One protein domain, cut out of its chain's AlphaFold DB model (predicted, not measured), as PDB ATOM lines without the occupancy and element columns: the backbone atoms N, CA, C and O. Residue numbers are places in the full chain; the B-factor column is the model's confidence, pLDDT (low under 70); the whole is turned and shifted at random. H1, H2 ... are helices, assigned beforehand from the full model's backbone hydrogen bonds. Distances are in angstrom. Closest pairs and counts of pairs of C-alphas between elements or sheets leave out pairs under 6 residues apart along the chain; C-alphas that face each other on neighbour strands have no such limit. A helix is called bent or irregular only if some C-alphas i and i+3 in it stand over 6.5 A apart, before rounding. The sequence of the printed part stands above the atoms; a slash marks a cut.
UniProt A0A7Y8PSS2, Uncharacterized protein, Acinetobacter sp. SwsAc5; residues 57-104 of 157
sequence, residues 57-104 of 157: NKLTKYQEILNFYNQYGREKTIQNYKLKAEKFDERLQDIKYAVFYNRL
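Overview. This is residues 57 to 104 of the 157 residues of an uncharacterized protein of Acinetobacter sp. SwsAc5 (UniProt A0A7Y8PSS2). What shape is this? A compact helical hairpin: H1 is sharply kinked near residue 73, its part before the kink and H2 form a V, and its part after the kink crosses the wide end. What makes it up? The printed part has 48 residues with two named helices, H1 then H2, and no named strand; it is all helix, with a radius of gyration of the C-alphas of 10.0 A and spans of 26 by 19 by 16 A.

Arrangement. How do H1, residues 57 to 80, and H2, residues 85 to 100, stand? This hairpin's helices touch, closest at the C-alphas of Tyr 62 and Ile 95, 5.7 A apart. Their rough lines stand at a steep tilt of 43 degrees, opposite ways. Are their backbones even? O i to N i+4 pairs within hydrogen-bond range number 17 of 20 in H1 and 10 of 12 in H2.

Along the chain. Where does H1 run? From C-alpha 57 at (8.227, -39.882, 40.307), it spans 18.3 A; it is irregular, with C-alphas 71 and 74 9.6 A apart, and has a kink of 137 degrees. And H2? It spans 22.7 A to C-alpha 100 at (13.568, -53.919, 37.145); it is irregular, with C-alphas 86 and 89 7.8 A apart.

Size, cuts and confidence. How large is it? The farthest C-alphas, of Gln 79 and Tyr 101, are 26.3 A apart. Is it continuous and confident? The printed part has no cut, its H1 to H2 link is tight, and no printed residue is under 70 in pLDDT.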
ATOM      1  N   ASN A  57       7.295 -40.612  39.441       95.50
ATOM      2  CA  ASN A  57       8.227 -39.882  40.307       95.50
ATOM      3  C   ASN A  57       8.847 -40.793  41.377       95.50
ATOM      4  O   ASN A  57      10.038 -40.697  41.674       95.50
ATOM      5  N   LYS A  58       8.057 -41.711  41.947       96.25
ATOM      6  CA  LYS A  58       8.555 -42.689  42.918       96.25
ATOM      7  C   LYS A  58       9.543 -43.679  42.289       96.25
ATOM      8  O   LYS A  58      10.556 -43.976  42.913       96.25
ATOM      9  N   LEU A  59       9.282 -44.153  41.069       96.56
ATOM     10  CA  LEU A  59      10.200 -45.026  40.326       96.56
ATOM     11  C   LEU A  59      11.499 -44.305  39.946       96.56
ATOM     12  O   LEU A  59      12.572 -44.869  40.143       96.56
ATOM     13  N   THR A  60      11.427 -43.045  39.514       96.12
ATOM     14  CA  THR A  60      12.619 -42.208  39.297       96.12
ATOM     15  C   THR A  60      13.438 -42.093  40.579       96.12
ATOM     16  O   THR A  60      14.644 -42.326  40.569       96.12
ATOM     17  N   LYS A  61      12.786 -41.847  41.723       96.88
ATOM     18  CA  LYS A  61      13.496 -41.779  43.003       96.88
ATOM     19  C   LYS A  61      14.158 -43.104  43.382       96.88
ATOM     20  O   LYS A  61      15.244 -43.117  43.953       96.88
ATOM     21  N   TYR A  62      13.509 -44.222  43.081       97.75
ATOM     22  CA  TYR A  62      14.071 -45.552  43.301       97.75
ATOM     23  C   TYR A  62      15.299 -45.808  42.421       97.75
ATOM     24  O   TYR A  62      16.288 -46.338  42.921       97.75
ATOM     25  N   GLN A  63      15.283 -45.367  41.160       97.50
ATOM     26  CA  GLN A  63      16.450 -45.422  40.275       97.50
ATOM     27  C   GLN A  63      17.613 -44.582  40.817       97.50
ATOM     28  O   GLN A  63      18.737 -45.070  40.869       97.50
ATOM     29  N   GLU A  64      17.352 -43.360  41.291       97.81
ATOM     30  CA  GLU A  64      18.378 -42.513  41.922       97.81
ATOM     31  C   GLU A  64      19.028 -43.197  43.134       97.81
ATOM     32  O   GLU A  64      20.252 -43.184  43.277       97.81
ATOM     33  N   ILE A  65      18.218 -43.815  44.003       97.62
ATOM     34  CA  ILE A  65      18.714 -44.540  45.180       97.62
ATOM     35  C   ILE A  65      19.563 -45.737  44.752       97.62
ATOM     36  O   ILE A  65      20.645 -45.935  45.299       97.62
ATOM     37  N   LEU A  66      19.091 -46.523  43.781       97.44
ATOM     38  CA  LEU A  66      19.795 -47.716  43.317       97.44
ATOM     39  C   LEU A  66      21.129 -47.366  42.643       97.44
ATOM     40  O   LEU A  66      22.139 -48.003  42.925       97.44
ATOM     41  N   ASN A  67      21.156 -46.315  41.820       97.75
ATOM     42  CA  ASN A  67      22.383 -45.819  41.196       97.75
ATOM     43  C   ASN A  67      23.391 -45.348  42.250       97.75
ATOM     44  O   ASN A  67      24.563 -45.715  42.197       97.75
ATOM     45  N   PHE A  68      22.925 -44.591  43.249       98.00
ATOM     46  CA  PHE A  68      23.773 -44.143  44.351       98.00
ATOM     47  C   PHE A  68      24.314 -45.324  45.170       98.00
ATOM     48  O   PHE A  68      25.495 -45.349  45.506       98.00
ATOM     49  N   TYR A  69      23.480 -46.333  45.441       97.94
ATOM     50  CA  TYR A  69      23.899 -47.563  46.113       97.94
ATOM     51  C   TYR A  69      24.982 -48.312  45.338       97.94
ATOM     52  O   TYR A  69      25.991 -48.691  45.928       97.94
ATOM     53  N   ASN A  70      24.817 -48.471  44.026       96.69
ATOM     54  CA  ASN A  70      25.802 -49.155  43.190       96.69
ATOM     55  C   ASN A  70      27.153 -48.417  43.152       96.69
ATOM     56  O   ASN A  70      28.191 -49.056  43.023       96.69
ATOM     57  N   GLN A  71      27.150 -47.087  43.285       97.75
ATOM     58  CA  GLN A  71      28.366 -46.272  43.244       97.75
ATOM     59  C   GLN A  71      29.060 -46.130  44.607       97.75
ATOM     60  O   GLN A  71      30.287 -46.074  44.679       97.75
ATOM     61  N   TYR A  72      28.291 -46.022  45.691       97.44
ATOM     62  CA  TYR A  72      28.803 -45.607  47.001       97.44
ATOM     63  C   TYR A  72      28.572 -46.628  48.118       97.44
ATOM     64  O   TYR A  72      29.081 -46.445  49.225       97.44
ATOM     65  N   GLY A  73      27.821 -47.691  47.846       96.19
ATOM     66  CA  GLY A  73      27.539 -48.761  48.790       96.19
ATOM     67  C   GLY A  73      26.479 -48.419  49.840       96.19
ATOM     68  O   GLY A  73      25.857 -47.350  49.860       96.19
ATOM     69  N   ARG A  74      26.258 -49.385  50.734       96.62
ATOM     70  CA  ARG A  74      25.170 -49.408  51.723       96.62
ATOM     71  C   ARG A  74      25.176 -48.210  52.672       96.62
ATOM     72  O   ARG A  74      24.187 -47.483  52.744       96.62
ATOM     73  N   GLU A  75      26.278 -47.989  53.384       96.19
ATOM     74  CA  GLU A  75      26.356 -47.000  54.471       96.19
ATOM     75  C   GLU A  75      26.101 -45.573  53.982       96.19
ATOM     76  O   GLU A  75      25.245 -44.867  54.521       96.19
ATOM     77  N   LYS A  76      26.772 -45.174  52.894       96.81
ATOM     78  CA  LYS A  76      26.587 -43.854  52.280       96.81
ATOM     79  C   LYS A  76      25.155 -43.661  51.788       96.81
ATOM     80  O   LYS A  76      24.600 -42.573  51.930       96.81
ATOM     81  N   THR A  77      24.529 -44.704  51.242       97.12
ATOM     82  CA  THR A  77      23.135 -44.641  50.774       97.12
ATOM     83  C   THR A  77      22.168 -44.418  51.932       97.12
ATOM     84  O   THR A  77      21.284 -43.563  51.839       97.12
ATOM     85  N   ILE A  78      22.350 -45.152  53.033       96.38
ATOM     86  CA  ILE A  78      21.540 -45.012  54.248       96.38
ATOM     87  C   ILE A  78      21.601 -43.575  54.768       96.38
ATOM     88  O   ILE A  78      20.556 -42.979  55.026       96.38
ATOM     89  N   GLN A  79      22.806 -43.007  54.859       96.25
ATOM     90  CA  GLN A  79      23.015 -41.639  55.333       96.25
ATOM     91  C   GLN A  79      22.397 -40.602  54.385       96.25
ATOM     92  O   GLN A  79      21.594 -39.775  54.817       96.25
ATOM     93  N   ASN A  80      22.710 -40.677  53.086       96.56
ATOM     94  CA  ASN A  80      22.271 -39.694  52.092       96.56
ATOM     95  C   ASN A  80      20.742 -39.630  51.956       96.56
ATOM     96  O   ASN A  80      20.161 -38.551  51.854       96.56
ATOM     97  N   TYR A  81      20.075 -40.785  51.995       95.12
ATOM     98  CA  TYR A  81      18.620 -40.878  51.840       95.12
ATOM     99  C   TYR A  81      17.859 -41.000  53.164       95.12
ATOM    100  O   TYR A  81      16.641 -41.191  53.143       95.12
ATOM    101  N   LYS A  82      18.552 -40.880  54.307       95.12
ATOM    102  CA  LYS A  82      17.982 -40.991  55.662       95.12
ATOM    103  C   LYS A  82      17.119 -42.249  55.828       95.12
ATOM    104  O   LYS A  82      15.991 -42.197  56.322       95.12
ATOM    105  N   LEU A  83      17.626 -43.380  55.342       92.62
ATOM    106  CA  LEU A  83      16.926 -44.661  55.401       92.62
ATOM    107  C   LEU A  83      17.160 -45.340  56.754       92.62
ATOM    108  O   LEU A  83      18.157 -45.103  57.426       92.62
ATOM    109  N   LYS A  84      16.230 -46.208  57.146       94.31
ATOM    110  CA  LYS A  84      16.362 -47.037  58.347       94.31
ATOM    111  C   LYS A  84      17.310 -48.199  58.065       94.31
ATOM    112  O   LYS A  84      17.032 -48.988  57.161       94.31
ATOM    113  N   ALA A  85      18.411 -48.293  58.807       94.19
ATOM    114  CA  ALA A  85      19.461 -49.282  58.568       94.19
ATOM    115  C   ALA A  85      18.963 -50.721  58.757       94.19
ATOM    116  O   ALA A  85      19.367 -51.612  58.013       94.19
ATOM    117  N   GLU A  86      18.048 -50.925  59.702       96.00
ATOM    118  CA  GLU A  86      17.456 -52.215  60.050       96.00
ATOM    119  C   GLU A  86      16.494 -52.758  58.983       96.00
ATOM    120  O   GLU A  86      16.263 -53.960  58.920       96.00
ATOM    121  N   LYS A  87      15.957 -51.891  58.113       94.19
ATOM    122  CA  LYS A  87      15.085 -52.278  56.987       94.19
ATOM    123  C   LYS A  87      15.723 -52.033  55.625       94.19
ATOM    124  O   LYS A  87      15.035 -52.078  54.606       94.19
ATOM    125  N   PHE A  88      17.007 -51.682  55.592       94.81
ATOM    126  CA  PHE A  88      17.633 -51.223  54.360       94.81
ATOM    127  C   PHE A  88      17.663 -52.325  53.306       94.81
ATOM    128  O   PHE A  88      17.307 -52.058  52.167       94.81
ATOM    129  N   ASP A  89      18.029 -53.548  53.684       94.25
ATOM    130  CA  ASP A  89      18.228 -54.636  52.727       94.25
ATOM    131  C   ASP A  89      16.891 -55.113  52.127       94.25
ATOM    132  O   ASP A  89      16.776 -55.237  50.907       94.25
ATOM    133  N   GLU A  90      15.840 -55.231  52.949       94.75
ATOM    134  CA  GLU A  90      14.457 -55.462  52.490       94.75
ATOM    135  C   GLU A  90      14.012 -54.359  51.515       94.75
ATOM    136  O   GLU A  90      13.547 -54.623  50.405       94.75
ATOM    137  N   ARG A  91      14.222 -53.093  51.893       94.56
ATOM    138  CA  ARG A  91      13.832 -51.947  51.069       94.56
ATOM    139  C   ARG A  91      14.641 -51.847  49.779       94.56
ATOM    140  O   ARG A  91      14.102 -51.425  48.760       94.56
ATOM    141  N   LEU A  92      15.922 -52.192  49.813       96.12
ATOM    142  CA  LEU A  92      16.779 -52.226  48.635       96.12
ATOM    143  C   LEU A  92      16.284 -53.295  47.663       96.12
ATOM    144  O   LEU A  92      16.242 -53.033  46.464       96.12
ATOM    145  N   GLN A  93      15.863 -54.458  48.162       95.06
ATOM    146  CA  GLN A  93      15.282 -55.502  47.325       95.06
ATOM    147  C   GLN A  93      13.968 -55.044  46.678       95.06
ATOM    148  O   GLN A  93      13.795 -55.189  45.468       95.06
ATOM    149  N   ASP A  94      13.084 -54.399  47.441       95.38
ATOM    150  CA  ASP A  94      11.856 -53.802  46.904       95.38
ATOM    151  C   ASP A  94      12.143 -52.738  45.831       95.38
ATOM    152  O   ASP A  94      11.459 -52.673  44.808       95.38
ATOM    153  N   ILE A  95      13.171 -51.907  46.040       96.50
ATOM    154  CA  ILE A  95      13.635 -50.911  45.066       96.50
ATOM    155  C   ILE A  95      14.140 -51.598  43.797       96.50
ATOM    156  O   ILE A  95      13.717 -51.220  42.705       96.50
ATOM    157  N   LYS A  96      15.001 -52.615  43.925       96.19
ATOM    158  CA  LYS A  96      15.540 -53.379  42.791       96.19
ATOM    159  C   LYS A  96      14.418 -53.969  41.946       96.19
ATOM    160  O   LYS A  96      14.394 -53.730  40.742       96.19
ATOM    161  N   TYR A  97      13.459 -54.654  42.570       96.38
ATOM    162  CA  TYR A  97      12.326 -55.228  41.850       96.38
ATOM    163  C   TYR A  97      11.461 -54.154  41.187       96.38
ATOM    164  O   TYR A  97      11.149 -54.252  40.001       96.38
ATOM    165  N   ALA A  98      11.100 -53.095  41.913       96.62
ATOM    166  CA  ALA A  98      10.267 -52.039  41.350       96.62
ATOM    167  C   ALA A  98      10.923 -51.352  40.140       96.62
ATOM    168  O   ALA A  98      10.228 -51.023  39.177       96.62
ATOM    169  N   VAL A  99      12.247 -51.161  40.175       96.06
ATOM    170  CA  VAL A  99      13.026 -50.611  39.057       96.06
ATOM    171  C   VAL A  99      13.113 -51.606  37.901       96.06
ATOM    172  O   VAL A  99      12.818 -51.217  36.774       96.06
ATOM    173  N   PHE A 100      13.450 -52.872  38.167       95.38
ATOM    174  CA  PHE A 100      13.568 -53.919  37.145       95.38
ATOM    175  C   PHE A 100      12.272 -54.089  36.344       95.38
ATOM    176  O   PHE A 100      12.284 -54.050  35.116       95.38
ATOM    177  N   TYR A 101      11.133 -54.186  37.033       94.88
ATOM    178  CA  TYR A 101       9.826 -54.316  36.384       94.88
ATOM    179  C   TYR A 101       9.224 -52.979  35.938       94.88
ATOM    180  O   TYR A 101       8.158 -52.967  35.323       94.88
ATOM    181  N   ASN A 102       9.854 -51.846  36.269       93.25
ATOM    182  CA  ASN A 102       9.324 -50.495  36.054       93.25
ATOM    183  C   ASN A 102       7.869 -50.328  36.560       93.25
ATOM    184  O   ASN A 102       6.990 -49.742  35.906       93.25
ATOM    185  N   ARG A 103       7.582 -50.938  37.718       93.12
ATOM    186  CA  ARG A 103       6.239 -51.088  38.294       93.12
ATOM    187  C   ARG A 103       6.314 -51.187  39.813       93.12
ATOM    188  O   ARG A 103       7.032 -52.010  40.363       93.12
ATOM    189  N   LEU A 104       5.498 -50.395  40.510       92.06
ATOM    190  CA  LEU A 104       5.408 -50.460  41.976       92.06
ATOM    191  C   LEU A 104       4.635 -51.687  42.480       92.06
ATOM    192  O   LEU A 104       4.827 -52.100  43.616       92.06
TER     193      LEU A 104